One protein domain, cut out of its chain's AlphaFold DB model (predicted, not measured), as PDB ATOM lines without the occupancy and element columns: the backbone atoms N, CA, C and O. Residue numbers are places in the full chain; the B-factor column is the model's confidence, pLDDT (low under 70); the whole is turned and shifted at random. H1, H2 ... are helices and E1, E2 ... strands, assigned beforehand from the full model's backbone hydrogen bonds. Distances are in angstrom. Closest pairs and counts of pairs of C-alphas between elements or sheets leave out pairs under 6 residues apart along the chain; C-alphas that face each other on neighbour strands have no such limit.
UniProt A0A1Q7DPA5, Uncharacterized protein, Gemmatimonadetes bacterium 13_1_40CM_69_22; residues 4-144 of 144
ATOM      1  N   ASP A   4     157.346 201.627 117.114       88.88
ATOM      2  CA  ASP A   4     158.100 200.730 116.230       88.88
ATOM      3  C   ASP A   4     159.218 199.991 116.974       88.88
ATOM      4  O   ASP A   4     159.408 198.797 116.767       88.88
ATOM      5  N   SER A   5     159.899 200.653 117.916       89.69
ATOM      6  CA  SER A   5     160.890 199.998 118.781       89.69
ATOM      7  C   SER A   5     160.252 198.914 119.654       89.69
ATOM      8  O   SER A   5     160.799 197.821 119.760       89.69
ATOM      9  N   ILE A   6     159.075 199.197 120.228       88.56
ATOM     10  CA  ILE A   6     158.304 198.213 121.002       88.56
ATOM     11  C   ILE A   6     157.872 197.041 120.126       88.56
ATOM     12  O   ILE A   6     158.017 195.902 120.546       88.56
ATOM     13  N   ARG A   7     157.373 197.299 118.915       90.00
ATOM     14  CA  ARG A   7     156.914 196.254 117.996       90.00
ATOM     15  C   ARG A   7     158.069 195.353 117.569       90.00
ATOM     16  O   ARG A   7     157.924 194.135 117.591       90.00
ATOM     17  N   ASN A   8     159.214 195.944 117.230       92.56
ATOM     18  CA  ASN A   8     160.419 195.202 116.867       92.56
ATOM     19  C   ASN A   8     160.909 194.339 118.031       92.56
ATOM     20  O   ASN A   8     161.250 193.183 117.815       92.56
ATOM     21  N   TYR A   9     160.885 194.867 119.258       93.19
ATOM     22  CA  TYR A   9     161.209 194.091 120.452       93.19
ATOM     23  C   TYR A   9     160.187 192.976 120.712       93.19
ATOM     24  O   TYR A   9     160.561 191.821 120.867       93.19
ATOM     25  N   ALA A  10     158.888 193.272 120.676       91.50
ATOM     26  CA  ALA A  10     157.837 192.276 120.867       91.50
ATOM     27  C   ALA A  10     157.908 191.137 119.835       91.50
ATOM     28  O   ALA A  10     157.573 189.999 120.152       91.50
ATOM     29  N   ALA A  11     158.367 191.428 118.615       92.31
ATOM     30  CA  ALA A  11     158.565 190.436 117.564       92.31
ATOM     31  C   ALA A  11     159.721 189.459 117.844       92.31
ATOM     32  O   ALA A  11     159.753 188.389 117.240       92.31
ATOM     33  N   THR A  12     160.655 189.788 118.748       94.31
ATOM     34  CA  THR A  12     161.721 188.860 119.168       94.31
ATOM     35  C   THR A  12     161.298 187.932 120.304       94.31
ATOM     36  O   THR A  12     162.045 187.019 120.647       94.31
ATOM     37  N   LEU A  13     160.138 188.176 120.917       92.62
ATOM     38  CA  LEU A  13     159.665 187.451 122.093       92.62
ATOM     39  C   LEU A  13     158.796 186.255 121.704       92.62
ATOM     40  O   LEU A  13     158.088 186.270 120.694       92.62
ATOM     41  N   LYS A  14     158.824 185.226 122.552       91.75
ATOM     42  CA  LYS A  14     157.904 184.090 122.480       91.75
ATOM     43  C   LYS A  14     156.877 184.220 123.588       91.75
ATOM     44  O   LYS A  14     157.214 184.580 124.711       91.75
ATOM     45  N   PHE A  15     155.629 183.941 123.250       88.88
ATOM     46  CA  PHE A  15     154.520 184.016 124.186       88.88
ATOM     47  C   PHE A  15     153.892 182.643 124.294       88.88
ATOM     48  O   PHE A  15     153.628 182.014 123.263       88.88
ATOM     49  N   ASP A  16     153.653 182.212 125.525       83.88
ATOM     50  CA  ASP A  16     152.962 180.962 125.771       83.88
ATOM     51  C   ASP A  16     151.499 181.125 125.347       83.88
ATOM     52  O   ASP A  16     150.768 181.972 125.860       83.88
ATOM     53  N   SER A  17     151.103 180.329 124.357       74.06
ATOM     54  CA  SER A  17     149.745 180.316 123.805       74.06
ATOM     55  C   SER A  17     148.919 179.135 124.317       74.06
ATOM     56  O   SER A  17     147.790 178.926 123.864       74.06
ATOM     57  N   VAL A  18     149.458 178.342 125.251       68.31
ATOM     58  CA  VAL A  18     148.706 177.292 125.935       68.31
ATOM     59  C   VAL A  18     147.737 177.962 126.902       68.31
ATOM     60  O   VAL A  18     148.057 178.245 128.048       68.31
ATOM     61  N   ILE A  19     146.524 178.217 126.416       59.84
ATOM     62  CA  ILE A  19     145.453 178.844 127.193       59.84
ATOM     63  C   ILE A  19     144.909 177.826 128.207       59.84
ATOM     64  O   ILE A  19     144.087 176.967 127.874       59.84
ATOM     65  N   GLY A  20     145.350 177.922 129.458       56.53
ATOM     66  CA  GLY A  20     144.669 177.334 130.604       56.53
ATOM     67  C   GLY A  20     143.384 178.098 130.947       56.53
ATOM     68  O   GLY A  20     143.156 179.222 130.503       56.53
ATOM     69  N   ALA A  21     142.521 177.507 131.780       51.44
ATOM     70  CA  ALA A  21     141.238 178.117 132.164       51.44
ATOM     71  C   ALA A  21     141.370 179.504 132.830       51.44
ATOM     72  O   ALA A  21     140.416 180.266 132.808       51.44
ATOM     73  N   ALA A  22     142.534 179.836 133.402       57.66
ATOM     74  CA  ALA A  22     142.800 181.130 134.039       57.66
ATOM     75  C   ALA A  22     143.396 182.186 133.080       57.66
ATOM     76  O   ALA A  22     143.521 183.356 133.452       57.66
ATOM     77  N   ASP A  23     143.742 181.781 131.857       62.78
ATOM     78  CA  ASP A  23     144.395 182.623 130.847       62.78
ATOM     79  C   ASP A  23     143.358 183.204 129.871       62.78
ATOM     80  O   ASP A  23     143.650 184.139 129.126       62.78
ATOM     81  N   ALA A  24     142.122 182.690 129.926       78.12
ATOM     82  CA  ALA A  24     140.947 183.184 129.223       78.12
ATOM     83  C   ALA A  24     139.788 183.419 130.197       78.12
ATOM     84  O   ALA A  24     139.199 182.467 130.699       78.12
ATOM     85  N   GLU A  25     139.400 184.673 130.411       82.62
ATOM     86  CA  GLU A  25     138.297 185.012 131.315       82.62
ATOM     87  C   GLU A  25     137.337 186.022 130.699       82.62
ATOM     88  O   GLU A  25     137.668 186.722 129.743       82.62
ATOM     89  N   ARG A  26     136.122 186.113 131.251       86.19
ATOM     90  CA  ARG A  26     135.248 187.261 130.968       86.19
ATOM     91  C   ARG A  26     135.682 188.438 131.828       86.19
ATOM     92  O   ARG A  26     135.781 188.285 133.042       86.19
ATOM     93  N   MET A  27     135.908 189.594 131.219       84.75
ATOM     94  CA  MET A  27     136.347 190.798 131.908       84.75
ATOM     95  C   MET A  27     135.545 192.025 131.457       84.75
ATOM     96  O   MET A  27     135.293 192.251 130.270       84.75
ATOM     97  N   ASP A  28     135.118 192.825 132.427       86.56
ATOM     98  CA  ASP A  28     134.616 194.172 132.189       86.56
ATOM     99  C   ASP A  28     135.789 195.151 132.255       86.56
ATOM    100  O   ASP A  28     136.219 195.552 133.332       86.56
ATOM    101  N   PHE A  29     136.299 195.546 131.089       81.75
ATOM    102  CA  PHE A  29     137.476 196.409 130.962       81.75
ATOM    103  C   PHE A  29     137.296 197.815 131.531       81.75
ATOM    104  O   PHE A  29     138.293 198.466 131.834       81.75
ATOM    105  N   ALA A  30     136.057 198.285 131.705       80.44
ATOM    106  CA  ALA A  30     135.811 199.580 132.325       80.44
ATOM    107  C   ALA A  30     135.965 199.535 133.849       80.44
ATOM    108  O   ALA A  30     136.316 200.543 134.458       80.44
ATOM    109  N   THR A  31     135.694 198.380 134.462       79.62
ATOM    110  CA  THR A  31     135.716 198.209 135.923       79.62
ATOM    111  C   THR A  31     136.827 197.281 136.415       79.62
ATOM    112  O   THR A  31     137.059 197.200 137.619       79.62
ATOM    113  N   GLY A  32     137.504 196.566 135.512       75.94
ATOM    114  CA  GLY A  32     138.472 195.511 135.819       75.94
ATOM    115  C   GLY A  32     137.840 194.228 136.374       75.94
ATOM    116  O   GLY A  32     138.556 193.341 136.833       75.94
ATOM    117  N   LYS A  33     136.504 194.110 136.373       80.44
ATOM    118  CA  LYS A  33     135.797 193.011 137.040       80.44
ATOM    119  C   LYS A  33     135.793 191.732 136.202       80.44
ATOM    120  O   LYS A  33     135.274 191.711 135.085       80.44
ATOM    121  N   ILE A  34     136.283 190.643 136.791       82.94
ATOM    122  CA  ILE A  34     136.262 189.294 136.205       82.94
ATOM    123  C   ILE A  34     134.886 188.628 136.387       82.94
ATOM    124  O   ILE A  34     134.182 188.860 137.373       82.94
ATOM    125  N   GLY A  35     134.504 187.786 135.426       81.44
ATOM    126  CA  GLY A  35     133.243 187.040 135.370       81.44
ATOM    127  C   GLY A  35     132.107 187.787 134.663       81.44
ATOM    128  O   GLY A  35     131.032 187.230 134.450       81.44
ATOM    129  N   THR A  36     132.338 189.038 134.264       80.75
ATOM    130  CA  THR A  36     131.388 189.909 133.550       80.75
ATOM    131  C   THR A  36     132.024 190.457 132.273       80.75
ATOM    132  O   THR A  36     133.205 190.247 132.056       80.75
ATOM    133  N   GLY A  37     131.278 191.141 131.401       86.12
ATOM    134  CA  GLY A  37     131.866 191.755 130.199       86.12
ATOM    135  C   GLY A  37     132.239 190.749 129.102       86.12
ATOM    136  O   GLY A  37     131.535 189.750 128.936       86.12
ATOM    137  N   ASP A  38     133.289 191.024 128.327       87.38
ATOM    138  CA  ASP A  38     133.704 190.237 127.150       87.38
ATOM    139  C   ASP A  38     134.856 189.278 127.474       87.38
ATOM    140  O   ASP A  38     135.567 189.458 128.456       87.38
ATOM    141  N   SER A  39     135.046 188.242 126.661       89.44
ATOM    142  CA  SER A  39     136.181 187.330 126.815       89.44
ATOM    143  C   SER A  39     137.507 188.026 126.484       89.44
ATOM    144  O   SER A  39     137.613 188.748 125.490       89.44
ATOM    145  N   ALA A  40     138.521 187.759 127.299       88.00
ATOM    146  CA  ALA A  40     139.873 188.283 127.196       88.00
ATOM    147  C   ALA A  40     140.886 187.151 127.362       88.00
ATOM    148  O   ALA A  40     140.680 186.276 128.199       88.00
ATOM    149  N   TRP A  41     141.989 187.214 126.625       89.06
ATOM    150  CA  TRP A  41     143.131 186.317 126.776       89.06
ATOM    151  C   TRP A  41     144.351 187.088 127.231       89.06
ATOM    152  O   TRP A  41     144.575 188.209 126.766       89.06
ATOM    153  N   ILE A  42     145.137 186.472 128.103       88.56
ATOM    154  CA  ILE A  42     146.456 186.942 128.503       88.56
ATOM    155  C   ILE A  42     147.470 185.829 128.241       88.56
ATOM    156  O   ILE A  42     147.269 184.692 128.646       88.56
ATOM    157  N   GLU A  43     148.544 186.159 127.533       89.69
ATOM    158  CA  GLU A  43     149.602 185.220 127.163       89.69
ATOM    159  C   GLU A  43     150.929 185.721 127.747       89.69
ATOM    160  O   GLU A  43     151.369 186.818 127.374       89.69
ATOM    161  N   PRO A  44     151.558 184.987 128.683       87.50
ATOM    162  CA  PRO A  44     152.829 185.394 129.265       87.50
ATOM    163  C   PRO A  44     153.972 185.273 128.254       87.50
ATOM    164  O   PRO A  44     153.955 184.421 127.369       87.50
ATOM    165  N   GLU A  45     155.000 186.102 128.410       90.06
ATOM    166  CA  GLU A  45     156.273 185.914 127.711       90.06
ATOM    167  C   GLU A  45     157.026 184.725 128.338       90.06
ATOM    168  O   GLU A  45     157.198 184.666 129.556       90.06
ATOM    169  N   GLU A  46     157.446 183.750 127.525       87.62
ATOM    170  CA  GLU A  46     157.980 182.460 128.000       87.62
ATOM    171  C   GLU A  46     159.254 182.598 128.850       87.62
ATOM    172  O   GLU A  46     159.497 181.767 129.722       87.62
ATOM    173  N   GLY A  47     160.074 183.623 128.608       85.44
ATOM    174  CA  GLY A  47     161.304 183.912 129.345       85.44
ATOM    175  C   GLY A  47     161.112 184.728 130.627       85.44
ATOM    176  O   GLY A  47     162.049 184.816 131.423       85.44
ATOM    177  N   ALA A  48     159.923 185.289 130.862       84.12
ATOM    178  CA  ALA A  48     159.695 186.272 131.920       84.12
ATOM    179  C   ALA A  48     159.989 185.731 133.330       84.12
ATOM    180  O   ALA A  48     160.438 186.474 134.201       84.12
ATOM    181  N   TRP A  49     159.810 184.428 133.561       79.75
ATOM    182  CA  TRP A  49     160.138 183.775 134.833       79.75
ATOM    183  C   TRP A  49     161.631 183.825 135.183       79.75
ATOM    184  O   TRP A  49     161.984 183.741 136.361       79.75
ATOM    185  N   ALA A  50     162.512 183.910 134.184       83.81
ATOM    186  CA  ALA A  50     163.960 183.872 134.373       83.81
ATOM    187  C   ALA A  50     164.565 185.258 134.614       83.81
ATOM    188  O   ALA A  50     165.718 185.343 135.039       83.81
ATOM    189  N   LEU A  51     163.798 186.318 134.351       85.00
ATOM    190  CA  LEU A  51     164.232 187.694 134.547       85.00
ATOM    191  C   LEU A  51     164.543 187.949 136.023       85.00
ATOM    192  O   LEU A  51     163.950 187.340 136.922       85.00
ATOM    193  N   ASP A  52     165.456 188.881 136.269       83.69
ATOM    194  CA  ASP A  52     165.665 189.465 137.589       83.69
ATOM    195  C   ASP A  52     165.107 190.898 137.681       83.69
ATOM    196  O   ASP A  52     164.498 191.440 136.754       83.69
ATOM    197  N   SER A  53     165.267 191.536 138.843       83.06
ATOM    198  CA  SER A  53     164.795 192.910 139.037       83.06
ATOM    199  C   SER A  53     165.550 193.942 138.197       83.06
ATOM    200  O   SER A  53     165.018 195.019 137.951       83.06
ATOM    201  N   THR A  54     166.791 193.663 137.808       87.38
ATOM    202  CA  THR A  54     167.590 194.542 136.945       87.38
ATOM    203  C   THR A  54     167.049 194.477 135.524       87.38
ATOM    204  O   THR A  54     166.748 195.514 134.941       87.38
ATOM    205  N   ASP A  55     166.800 193.265 135.023       89.88
ATOM    206  CA  ASP A  55     166.166 193.043 133.726       89.88
ATOM    207  C   ASP A  55     164.823 193.756 133.619       89.88
ATOM    208  O   ASP A  55     164.565 194.477 132.654       89.88
ATOM    209  N   LEU A  56     163.961 193.567 134.623       87.19
ATOM    210  CA  LEU A  56     162.670 194.241 134.674       87.19
ATOM    211  C   LEU A  56     162.826 195.757 134.752       87.19
ATOM    212  O   LEU A  56     162.046 196.461 134.126       87.19
ATOM    213  N   ALA A  57     163.802 196.275 135.504       90.25
ATOM    214  CA  ALA A  57     164.010 197.715 135.631       90.25
ATOM    215  C   ALA A  57     164.380 198.373 134.291       90.25
ATOM    216  O   ALA A  57     163.904 199.478 134.020       90.25
ATOM    217  N   ASP A  58     165.146 197.674 133.448       91.75
ATOM    218  CA  ASP A  58     165.510 198.118 132.095       91.75
ATOM    219  C   ASP A  58     164.320 198.142 131.127       91.75
ATOM    220  O   ASP A  58     164.347 198.834 130.105       91.75
ATOM    221  N   GLY A  59     163.266 197.398 131.455       91.62
ATOM    222  CA  GLY A  59     162.025 197.374 130.712       91.62
ATOM    223  C   GLY A  59     161.810 196.084 129.937       91.62
ATOM    224  O   GLY A  59     162.619 195.697 129.087       91.62
ATOM    225  N   ARG A  60     160.707 195.399 130.239       93.38
ATOM    226  CA  ARG A  60     160.360 194.095 129.662       93.38
ATOM    227  C   ARG A  60     158.871 194.021 129.358       93.38
ATOM    228  O   ARG A  60     158.045 194.528 130.115       93.38
ATOM    229  N   ILE A  61     158.532 193.357 128.254       92.69
ATOM    230  CA  ILE A  61     157.164 192.895 128.008       92.69
ATOM    231  C   ILE A  61     157.031 191.555 128.717       92.69
ATOM    232  O   ILE A  61     157.760 190.626 128.390       92.69
ATOM    233  N   ILE A  62     156.111 191.468 129.672       89.31
ATOM    234  CA  ILE A  62     155.922 190.257 130.486       89.31
ATOM    235  C   ILE A  62     154.714 189.435 130.036       89.31
ATOM    236  O   ILE A  62     154.621 188.249 130.340       89.31
ATOM    237  N   ALA A  63     153.787 190.057 129.304       91.38
ATOM    238  CA  ALA A  63     152.622 189.398 128.735       91.38
ATOM    239  C   ALA A  63     152.029 190.211 127.578       91.38
ATOM    240  O   ALA A  63     152.357 191.385 127.368       91.38
ATOM    241  N   ARG A  64     151.103 189.596 126.847       92.50
ATOM    242  CA  ARG A  64     150.247 190.260 125.863       92.50
ATOM    243  C   ARG A  64     148.785 189.894 126.071       92.50
ATOM    244  O   ARG A  64     148.472 188.792 126.502       92.50
ATOM    245  N   ILE A  65     147.896 190.833 125.770       91.94
ATOM    246  CA  ILE A  65     146.466 190.746 126.057       91.94
ATOM    247  C   ILE A  65     145.663 191.011 124.788       91.94
ATOM    248  O   ILE A  65     146.012 191.884 123.990       91.94
ATOM    249  N   ARG A  66     144.577 190.265 124.594       91.38
ATOM    250  CA  ARG A  66     143.647 190.456 123.477       91.38
ATOM    251  C   ARG A  66     142.224 190.192 123.925       91.38
ATOM    252  O   ARG A  66     141.979 189.316 124.747       91.38
ATOM    253  N   THR A  67     141.280 190.935 123.368       91.00
ATOM    254  CA  THR A  67     139.850 190.737 123.629       91.00
ATOM    255  C   THR A  67     139.209 189.923 122.514       91.00
ATOM    256  O   THR A  67     139.761 189.782 121.421       91.00
ATOM    257  N   LYS A  68     138.025 189.370 122.764       90.81
ATOM    258  CA  LYS A  68     137.271 188.639 121.742       90.81
ATOM    259  C   LYS A  68     136.628 189.570 120.731       90.81
ATOM    260  O   LYS A  68     136.695 189.306 119.533       90.81
ATOM    261  N   SER A  69     135.995 190.635 121.206       89.88
ATOM    262  CA  SER A  69     135.209 191.548 120.374       89.88
ATOM    263  C   SER A  69     135.253 193.006 120.836       89.88
ATOM    264  O   SER A  69     135.129 193.907 120.009       89.88
ATOM    265  N   THR A  70     135.460 193.267 122.126       89.56
ATOM    266  CA  THR A  70     135.449 194.624 122.680       89.56
ATOM    267  C   THR A  70     136.700 195.415 122.308       89.56
ATOM    268  O   THR A  70     137.818 195.018 122.625       89.56
ATOM    269  N   VAL A  71     136.511 196.597 121.721       92.81
ATOM    270  CA  VAL A  71     137.538 197.646 121.690       92.81
ATOM    271  C   VAL A  71     137.346 198.528 122.919       92.81
ATOM    272  O   VAL A  71     136.328 199.206 123.041       92.81
ATOM    273  N   TYR A  72     138.325 198.538 123.821       90.75
ATOM    274  CA  TYR A  72     138.361 199.434 124.974       90.75
ATOM    275  C   TYR A  72     139.590 200.340 124.877       90.75
ATOM    276  O   TYR A  72     140.649 200.088 125.456       90.75
ATOM    277  N   ALA A  73     139.430 201.413 124.097       90.00
ATOM    278  CA  ALA A  73     140.491 202.364 123.784       90.00
ATOM    279  C   ALA A  73     141.181 203.002 125.004       90.00
ATOM    280  O   ALA A  73     142.403 203.135 124.941       90.00
ATOM    281  N   PRO A  74     140.493 203.327 126.122       89.25
ATOM    282  CA  PRO A  74     141.147 203.939 127.278       89.25
ATOM    283  C   PRO A  74     142.316 203.143 127.862       89.25
ATOM    284  O   PRO A  74     143.199 203.767 128.428       89.25
ATOM    285  N   LEU A  75     142.350 201.812 127.698       87.50
ATOM    286  CA  LEU A  75     143.473 200.947 128.105       87.50
ATOM    287  C   LEU A  75     144.138 200.224 126.921       87.50
ATOM    288  O   LEU A  75     145.021 199.393 127.100       87.50
ATOM    289  N   GLY A  76     143.745 200.551 125.688       91.50
ATOM    290  CA  GLY A  76     144.351 199.986 124.484       91.50
ATOM    291  C   GLY A  76     143.943 198.552 124.148       91.50
ATOM    292  O   GLY A  76     144.584 197.953 123.282       91.50
ATOM    293  N   TYR A  77     142.908 198.002 124.787       91.88
ATOM    294  CA  TYR A  77     142.424 196.650 124.507       91.88
ATOM    295  C   TYR A  77     141.635 196.591 123.200       91.88
ATOM    296  O   TYR A  77     140.781 197.437 122.925       91.88
ATOM    297  N   THR A  78     141.906 195.572 122.388       92.94
ATOM    298  CA  THR A  78     141.286 195.401 121.071       92.94
ATOM    299  C   THR A  78     141.284 193.929 120.649       92.94
ATOM    300  O   THR A  78     142.179 193.179 121.049       92.94
ATOM    301  N   PRO A  79     140.324 193.494 119.811       92.62
ATOM    302  CA  PRO A  79     140.331 192.152 119.252       92.62
ATOM    303  C   PRO A  79     141.213 192.030 118.010       92.62
ATOM    304  O   PRO A  79     141.480 190.916 117.566       92.62
ATOM    305  N   SER A  80     141.658 193.129 117.393       90.19
ATOM    306  CA  SER A  80     142.392 193.076 116.118       90.19
ATOM    307  C   SER A  80     143.898 192.861 116.282       90.19
ATOM    308  O   SER A  80     144.543 192.330 115.375       90.19
ATOM    309  N   LYS A  81     144.460 193.267 117.424       91.69
ATOM    310  CA  LYS A  81     145.893 193.238 117.744       91.69
ATOM    311  C   LYS A  81     146.102 192.910 119.220       91.69
ATOM    312  O   LYS A  81     145.150 192.859 119.989       91.69
ATOM    313  N   TRP A  82     147.354 192.667 119.587       92.69
ATOM    314  CA  TRP A  82     147.752 192.456 120.971       92.69
ATOM    315  C   TRP A  82     148.069 193.789 121.649       92.69
ATOM    316  O   TRP A  82     148.771 194.623 121.081       92.69
ATOM    317  N   THR A  83     147.592 193.951 122.875       94.25
ATOM    318  CA  THR A  83     148.064 194.961 123.823       94.25
ATOM    319  C   THR A  83     149.216 194.351 124.612       94.25
ATOM    320  O   THR A  83     149.060 193.272 125.179       94.25
ATOM    321  N   TRP A  84     150.379 194.992 124.659       94.31
ATOM    322  CA  TRP A  84     151.513 194.485 125.435       94.31
ATOM    323  C   TRP A  84     151.490 195.027 126.856       94.31
ATOM    324  O   TRP A  84     151.288 196.226 127.059       94.31
ATOM    325  N   TRP A  85     151.755 194.151 127.821       93.06
ATOM    326  CA  TRP A  85     151.964 194.521 129.210       93.06
ATOM    327  C   TRP A  85     153.459 194.701 129.469       93.06
ATOM    328  O   TRP A  85     154.234 193.741 129.474       93.06
ATOM    329  N   TRP A  86     153.861 195.957 129.635       93.62
ATOM    330  CA  TRP A  86     155.236 196.385 129.848       93.62
ATOM    331  C   TRP A  86     155.475 196.760 131.306       93.62
ATOM    332  O   TRP A  86     154.678 197.489 131.896       93.62
ATOM    333  N   VAL A  87     156.609 196.337 131.856       91.88
ATOM    334  CA  VAL A  87     157.077 196.735 133.186       91.88
ATOM    335  C   VAL A  87     158.471 197.329 133.066       91.88
ATOM    336  O   VAL A  87     159.317 196.740 132.402       91.88
ATOM    337  N   ASP A  88     158.702 198.486 133.692       93.12
ATOM    338  CA  ASP A  88     160.029 199.093 133.835       93.12
ATOM    339  C   ASP A  88     160.192 199.845 135.159       93.12
ATOM    340  O   ASP A  88     159.263 199.941 135.966       93.12
ATOM    341  N   LYS A  89     161.386 200.397 135.389       91.56
ATOM    342  CA  LYS A  89     161.646 201.305 136.504       91.56
ATOM    343  C   LYS A  89     162.172 202.637 135.985       91.56
ATOM    344  O   LYS A  89     163.226 202.705 135.362       91.56
ATOM    345  N   GLN A  90     161.475 203.728 136.295       90.31
ATOM    346  CA  GLN A  90     161.928 205.083 135.981       90.31
ATOM    347  C   GLN A  90     162.001 205.939 137.238       90.31
ATOM    348  O   GLN A  90     161.085 205.942 138.054       90.31
ATOM    349  N   HIS A  91     163.109 206.665 137.399       90.06
ATOM    350  CA  HIS A  91     163.364 207.523 138.564       90.06
ATOM    351  C   HIS A  91     163.173 206.796 139.911       90.06
ATOM    352  O   HIS A  91     162.666 207.362 140.873       90.06
ATOM    353  N   GLY A  92     163.546 205.513 139.972       87.44
ATOM    354  CA  GLY A  92     163.393 204.688 141.171       87.44
ATOM    355  C   GLY A  92     161.983 204.128 141.399       87.44
ATOM    356  O   GLY A  92     161.808 203.328 142.316       87.44
ATOM    357  N   VAL A  93     161.010 204.473 140.554       89.06
ATOM    358  CA  VAL A  93     159.611 204.047 140.662       89.06
ATOM    359  C   VAL A  93     159.307 202.989 139.608       89.06
ATOM    360  O   VAL A  93     159.576 203.181 138.422       89.06
ATOM    361  N   TRP A  94     158.756 201.865 140.052       88.81
ATOM    362  CA  TRP A  94     158.266 200.817 139.166       88.81
ATOM    363  C   TRP A  94     157.019 201.280 138.420       88.81
ATOM    364  O   TRP A  94     156.143 201.915 139.006       88.81
ATOM    365  N   ARG A  95     156.927 200.948 137.137       91.94
ATOM    366  CA  ARG A  95     155.784 201.281 136.294       91.94
ATOM    367  C   ARG A  95     155.293 200.047 135.572       91.94
ATOM    368  O   ARG A  95     156.084 199.230 135.112       91.94
ATOM    369  N   SER A  96     153.979 199.977 135.438       91.19
ATOM    370  CA  SER A  96     153.271 199.051 134.572       91.19
ATOM    371  C   SER A  96     152.572 199.871 133.494       91.19
ATOM    372  O   SER A  96     151.973 200.905 133.793       91.19
ATOM    373  N   LEU A  97     152.707 199.462 132.235       93.19
ATOM    374  CA  LEU A  97     152.117 200.136 131.087       93.19
ATOM    375  C   LEU A  97     151.403 199.124 130.191       93.19
ATOM    376  O   LEU A  97     151.975 198.097 129.822       93.19
ATOM    377  N   LEU A  98     150.200 199.481 129.758       93.06
ATOM    378  CA  LEU A  98     149.502 198.831 128.657       93.06
ATOM    379  C   LEU A  98     149.798 199.594 127.370       93.06
ATOM    380  O   LEU A  98     149.497 200.786 127.240       93.06
ATOM    381  N   LEU A  99     150.447 198.908 126.433       94.88
ATOM    382  CA  LEU A  99     150.922 199.471 125.177       94.88
ATOM    383  C   LEU A  99     150.117 198.887 124.016       94.88
ATOM    384  O   LEU A  99     150.174 197.684 123.769       94.88
ATOM    385  N   SER A 100     149.415 199.735 123.268       94.19
ATOM    386  CA  SER A 100     148.703 199.335 122.051       94.19
ATOM    387  C   SER A 100     149.204 200.154 120.877       94.19
ATOM    388  O   SER A 100     149.028 201.370 120.861       94.19
ATOM    389  N   ASP A 101     149.827 199.508 119.890       90.81
ATOM    390  CA  ASP A 101     150.248 200.219 118.678       90.81
ATOM    391  C   ASP A 101     149.046 200.643 117.827       90.81
ATOM    392  O   ASP A 101     149.010 201.750 117.311       90.81
ATOM    393  N   SER A 102     148.035 199.783 117.736       89.75
ATOM    394  CA  SER A 102     146.880 199.954 116.855       89.75
ATOM    395  C   SER A 102     145.928 201.046 117.308       89.75
ATOM    396  O   SER A 102     145.168 201.574 116.501       89.75
ATOM    397  N   LEU A 103     145.968 201.365 118.599       91.31
ATOM    398  CA  LEU A 103     145.199 202.438 119.216       91.31
ATOM    399  C   LEU A 103     146.107 203.584 119.682       91.31
ATOM    400  O   LEU A 103     145.620 204.537 120.281       91.31
ATOM    401  N   GLU A 104     147.415 203.472 119.431       90.69
ATOM    402  CA  GLU A 104     148.459 204.421 119.825       90.69
ATOM    403  C   GLU A 104     148.438 204.806 121.317       90.69
ATOM    404  O   GLU A 104     148.769 205.929 121.700       90.69
ATOM    405  N   THR A 105     148.085 203.862 122.196       91.62
ATOM    406  CA  THR A 105     147.930 204.123 123.633       91.62
ATOM    407  C   THR A 105     149.095 203.611 124.476       91.62
ATOM    408  O   THR A 105     149.670 202.548 124.229       91.62
ATOM    409  N   ARG A 106     149.448 204.396 125.503       93.56
ATOM    410  CA  ARG A 106     150.440 204.061 126.536       93.56
ATOM    411  C   ARG A 106     149.856 204.385 127.894       93.56
ATOM    412  O   ARG A 106     150.006 205.502 128.382       93.56
ATOM    413  N   GLN A 107     149.130 203.434 128.447       91.69
ATOM    414  CA  GLN A 107     148.286 203.700 129.600       91.69
ATOM    415  C   GLN A 107     148.957 203.145 130.844       91.69
ATOM    416  O   GLN A 107     149.306 201.962 130.846       91.69
ATOM    417  N   PRO A 108     149.196 203.981 131.869       89.31
ATOM    418  CA  PRO A 108     149.613 203.489 133.166       89.31
ATOM    419  C   PRO A 108     148.604 202.474 133.674       89.31
ATOM    420  O   PRO A 108     147.400 202.724 133.645       89.31
ATOM    421  N   ASP A 109     149.119 201.356 134.156       83.88
ATOM    422  CA  ASP A 109     148.345 200.413 134.938       83.88
ATOM    423  C   ASP A 109     148.917 200.360 136.357       83.88
ATOM    424  O   ASP A 109     150.064 200.748 136.618       83.88
ATOM    425  N   SER A 110     148.089 199.917 137.291       79.50
ATOM    426  CA  SER A 110     148.514 199.677 138.661       79.50
ATOM    427  C   SER A 110     149.596 198.585 138.666       79.50
ATOM    428  O   SER A 110     149.595 197.676 137.835       79.50
ATOM    429  N   LEU A 111     150.594 198.718 139.543       81.50
ATOM    430  CA  LEU A 111     151.635 197.709 139.704       81.50
ATOM    431  C   LEU A 111     151.805 197.375 141.176       81.50
ATOM    432  O   LEU A 111     152.263 198.191 141.977       81.50
ATOM    433  N   LYS A 112     151.478 196.135 141.505       82.38
ATOM    434  CA  LYS A 112     151.804 195.486 142.766       82.38
ATOM    435  C   LYS A 112     152.883 194.459 142.485       82.38
ATOM    436  O   LYS A 112     152.674 193.538 141.699       82.38
ATOM    437  N   LEU A 113     154.040 194.667 143.104       78.25
ATOM    438  CA  LEU A 113     155.146 193.723 143.078       78.25
ATOM    439  C   LEU A 113     155.117 192.905 144.359       78.25
ATOM    440  O   LEU A 113     155.478 193.406 145.423       78.25
ATOM    441  N   ASP A 114     154.721 191.646 144.232       78.19
ATOM    442  CA  ASP A 114     154.767 190.690 145.330       78.19
ATOM    443  C   ASP A 114     155.994 189.803 145.164       78.19
ATOM    444  O   ASP A 114     156.187 189.171 144.124       78.19
ATOM    445  N   THR A 115     156.835 189.752 146.196       74.88
ATOM    446  CA  THR A 115     157.961 188.817 146.260       74.88
ATOM    447  C   THR A 115     157.517 187.525 146.933       74.88
ATOM    448  O   THR A 115     156.833 187.532 147.953       74.88
ATOM    449  N   HIS A 116     157.919 186.398 146.366       66.25
ATOM    450  CA  HIS A 116     157.652 185.064 146.893       66.25
ATOM    451  C   HIS A 116     158.942 184.239 146.884       66.25
ATOM    452  O   HIS A 116     159.920 184.590 146.223       66.25
ATOM    453  N   GLY A 117     158.962 183.126 147.623       64.38
ATOM    454  CA  GLY A 117     160.102 182.204 147.613       64.38
ATOM    455  C   GLY A 117     160.416 181.675 146.207       64.38
ATOM    456  O   GLY A 117     159.590 181.781 145.298       64.38
ATOM    457  N   ASN A 118     161.611 181.098 146.029       64.06
ATOM    458  CA  ASN A 118     161.995 180.453 144.771       64.06
ATOM    459  C   ASN A 118     160.931 179.418 144.374       64.06
ATOM    460  O   ASN A 118     160.776 178.404 145.060       64.06
ATOM    461  N   TYR A 119     160.216 179.655 143.274       58.72
ATOM    462  CA  TYR A 119     159.365 178.621 142.701       58.72
ATOM    463  C   TYR A 119     160.244 177.550 142.056       58.72
ATOM    464  O   TYR A 119     161.209 177.842 141.355       58.72
ATOM    465  N   THR A 120     159.903 176.289 142.308       58.06
ATOM    466  CA  THR A 120     160.579 175.118 141.726       58.06
ATOM    467  C   THR A 120     160.223 174.922 140.249       58.06
ATOM    468  O   THR A 120     160.903 174.189 139.537       58.06
ATOM    469  N   TRP A 121     159.148 175.574 139.796       58.16
ATOM    470  CA  TRP A 121     158.606 175.477 138.448       58.16
ATOM    471  C   TRP A 121     159.056 176.694 137.637       58.16
ATOM    472  O   TRP A 121     158.615 177.814 137.878       58.16
ATOM    473  N   HIS A 122     159.975 176.463 136.701       67.69
ATOM    474  CA  HIS A 122     160.598 177.463 135.830       67.69
ATOM    475  C   HIS A 122     159.686 177.843 134.649       67.69
ATOM    476  O   HIS A 122     160.035 177.618 133.493       67.69
ATOM    477  N   GLN A 123     158.474 178.313 134.943       66.94
ATOM    478  CA  GLN A 123     157.461 178.631 133.935       66.94
ATOM    479  C   GLN A 123     156.908 180.035 134.159       66.94
ATOM    480  O   GLN A 123     156.556 180.397 135.283       66.94
ATOM    481  N   SER A 124     156.813 180.813 133.081       71.62
ATOM    482  CA  SER A 124     156.084 182.077 133.098       71.62
ATOM    483  C   SER A 124     154.592 181.801 133.161       71.62
ATOM    484  O   SER A 124     154.085 180.919 132.476       71.62
ATOM    485  N   ILE A 125     153.876 182.565 133.980       71.25
ATOM    486  CA  ILE A 125     152.426 182.432 134.132       71.25
ATOM    487  C   ILE A 125     151.843 183.835 134.110       71.25
ATOM    488  O   ILE A 125     152.300 184.682 134.877       71.25
ATOM    489  N   ALA A 126     150.811 184.071 133.306       71.94
ATOM    490  CA  ALA A 126     149.988 185.268 133.391       71.94
ATOM    491  C   ALA A 126     148.515 184.875 133.321       71.94
ATOM    492  O   ALA A 126     148.161 184.011 132.537       71.94
ATOM    493  N   ARG A 127     147.677 185.460 134.181       76.69
ATOM    494  CA  ARG A 127     146.281 185.047 134.373       76.69
ATOM    495  C   ARG A 127     145.414 186.179 134.893       76.69
ATOM    496  O   ARG A 127     145.906 187.141 135.484       76.69
ATOM    497  N   TRP A 128     144.110 185.992 134.770       74.75
ATOM    498  CA  TRP A 128     143.096 186.850 135.366       74.75
ATOM    499  C   TRP A 128     142.756 186.353 136.786       74.75
ATOM    500  O   TRP A 128     142.051 185.361 136.956       74.75
ATOM    501  N   LYS A 129     143.265 187.012 137.840       70.25
ATOM    502  CA  LYS A 129     143.013 186.656 139.256       70.25
ATOM    503  C   LYS A 129     142.585 187.881 140.065       70.25
ATOM    504  O   LYS A 129     143.413 188.559 140.660       70.25
ATOM    505  N   GLY A 130     141.287 188.174 140.091       65.69
ATOM    506  CA  GLY A 130     140.748 189.451 140.596       65.69
ATOM    507  C   GLY A 130     141.074 190.658 139.698       65.69
ATOM    508  O   GLY A 130     140.258 191.568 139.607       65.69
ATOM    509  N   SER A 131     142.217 190.613 139.010       69.06
ATOM    510  CA  SER A 131     142.766 191.581 138.061       69.06
ATOM    511  C   SER A 131     143.808 190.907 137.138       69.06
ATOM    512  O   SER A 131     143.839 189.674 137.061       69.06
ATOM    513  N   GLN A 132     144.649 191.671 136.425       80.38
ATOM    514  CA  GLN A 132     145.756 191.117 135.625       80.38
ATOM    515  C   GLN A 132     146.895 190.698 136.549       80.38
ATOM    516  O   GLN A 132     147.283 191.444 137.445       80.38
ATOM    517  N   TRP A 133     147.466 189.522 136.319       78.00
ATOM    518  CA  TRP A 133     148.600 189.026 137.090       78.00
ATOM    519  C   TRP A 133     149.599 188.329 136.173       78.00
ATOM    520  O   TRP A 133     149.189 187.624 135.253       78.00
ATOM    521  N   GLY A 134     150.893 188.487 136.438       73.62
ATOM    522  CA  GLY A 134     151.983 187.864 135.695       73.62
ATOM    523  C   GLY A 134     153.188 187.559 136.583       73.62
ATOM    524  O   GLY A 134     153.552 188.354 137.445       73.62
ATOM    525  N   THR A 135     153.836 186.415 136.371       74.00
ATOM    526  CA  THR A 135     155.170 186.138 136.922       74.00
ATOM    527  C   THR A 135     156.178 186.904 136.084       74.00
ATOM    528  O   THR A 135     156.243 186.705 134.874       74.00
ATOM    529  N   CYS A 136     156.918 187.808 136.715       69.25
ATOM    530  CA  CYS A 136     157.792 188.743 136.009       69.25
ATOM    531  C   CYS A 136     159.259 188.620 136.434       69.25
ATOM    532  O   CYS A 136     160.121 189.180 135.770       69.25
ATOM    533  N   CYS A 137     159.559 187.886 137.508       67.44
ATOM    534  CA  CYS A 137     160.920 187.477 137.829       67.44
ATOM    535  C   CYS A 137     160.935 186.171 138.632       67.44
ATOM    536  O   CYS A 137     159.901 185.723 139.136       67.44
ATOM    537  N   LYS A 138     162.124 185.590 138.829       68.56
ATOM    538  CA  LYS A 138     162.314 184.303 139.533       68.56
ATOM    539  C   LYS A 138     161.633 184.225 140.904       68.56
ATOM    540  O   LYS A 138     161.202 183.157 141.345       68.56
ATOM    541  N   THR A 139     161.554 185.359 141.590       66.62
ATOM    542  CA  THR A 139     161.003 185.482 142.944       66.62
ATOM    543  C   THR A 139     159.926 186.557 143.043       66.62
ATOM    544  O   THR A 139     159.634 186.995 144.152       66.62
ATOM    545  N   CYS A 140     159.363 187.038 141.929       69.94
ATOM    546  CA  CYS A 140     158.350 188.089 141.980       69.94
ATOM    547  C   CYS A 140     157.262 187.996 140.917       69.94
ATOM    548  O   CYS A 140     157.449 187.526 139.790       69.94
ATOM    549  N   CYS A 141     156.113 188.532 141.307       75.81
ATOM    550  CA  CYS A 141     154.934 188.664 140.477       75.81
ATOM    551  C   CYS A 141     154.501 190.122 140.379       75.81
ATOM    552  O   CYS A 141     154.622 190.888 141.335       75.81
ATOM    553  N   CYS A 142     153.959 190.459 139.220       71.25
ATOM    554  CA  CYS A 142     153.389 191.740 138.870       71.25
ATOM    555  C   CYS A 142     151.865 191.567 138.804       71.25
ATOM    556  O   CYS A 142     151.374 190.688 138.098       71.25
ATOM    557  N   GLY A 143     151.109 192.372 139.546       76.19
ATOM    558  CA  GLY A 143     149.647 192.417 139.464       76.19
ATOM    559  C   GLY A 143     149.143 193.843 139.285       76.19
ATOM    560  O   GLY A 143     149.761 194.758 139.834       76.19
ATOM    561  N   SER A 144     148.047 194.033 138.548       65.44
ATOM    562  CA  SER A 144     147.364 195.332 138.450       65.44
ATOM    563  C   SER A 144     146.044 195.407 139.190       65.44
ATOM    564  O   SER A 144     145.587 194.355 139.677       65.44
TER     565      SER A 144
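AT A GLANCE: This is residues 4 to 144 of the 144 residues of an uncharacterized protein of Gemmatimonadetes bacterium 13_1_40CM_69_22 (UniProt A0A1Q7DPA5). Two antiparallel sheets lie face to face as a sandwich with strands crossed: a larger sheet of six strands, curled like part of a barrel, and a smaller one of four. H2 stands at one end, on the larger sheet and grazing the smaller, while H1 is on the larger sheet's face away from the smaller. The printed part has 141 residues, with two named helices and ten named strands in the order H1 E1 E2 H2 E3 E4 E5 E6 E7 E8 E9 E10; the class is mostly strand, with strands holding 60 of the 73 residues in named elements, and the sheets run E1 E2 E3 E4 E5 E6 and E7 E10 E9 E8. It is compact, with a radius of gyration of the C-alphas of 14.0 A, and spans 37 by 32 by 26 A.

IN THESE COORDINATES: H1, residues 4 to 10, begins at C-alpha 4 (158.100, 200.730, 116.230). E1 holds residues 24 to 28 and E2 residues 38 to 44, 19.8 A long. H2 is residues 53 to 58. E3, residues 60 to 67, begins at C-alpha 60 (160.360, 194.095, 129.662) and is 21.6 A long; E4, residues 83 to 90, is 21.0 A, and E5, residues 93 to 100, is 22.1 A. E6 is residues 105 to 109, E7 112 to 115, E8 126 to 129 and E9 131 to 137, 18.6 A long. E10, residues 140 to 143, ends at C-alpha 143 (149.647, 192.417, 139.464).

HOW THE PARTS SIT: The six-stranded sheet is strongly twisted, with edge strands E1 and E6. E3 E4 E5 E6 form a meander, each strand the antiparallel neighbour of the one before; N 60 and O 87 of E3 and E4 are 2.9 A apart, within hydrogen-bond range. E6 runs on into E7 across 2 residues, at 55 degrees. E8 E9 E10 form a second meander, and with E7, the antiparallel neighbour of E10, a Greek key; N 112 and O 143 are 2.8 A apart. The sheets' strands stand at 45 degrees; the closest C-alphas of E2 and E8, Pro 44 and Ala 126, are 5.0 A apart. H2 stands up from the larger sheet over E4, at a height of 7.0 A; the C-alphas of Ala 57 and Lys 89 come closest, 4.4 A. H1 is on that sheet, its height 9.1 A, only just over none of its strands, with 2 C-alphas on E4. In H1 and H2 every O i to N i+4 pair is within hydrogen-bond range.

THE WHOLE: The C-alphas of Leu 103 and Thr 120 are farthest apart, at 38.6 A. The printed part has no cut. The links H1 to E1 and E3 to E4 are long. Mean pLDDT of the printed part is 83.2; residues 18 to 23, 116 to 123, 130 to 131, 136 to 140 and 144 are under 70.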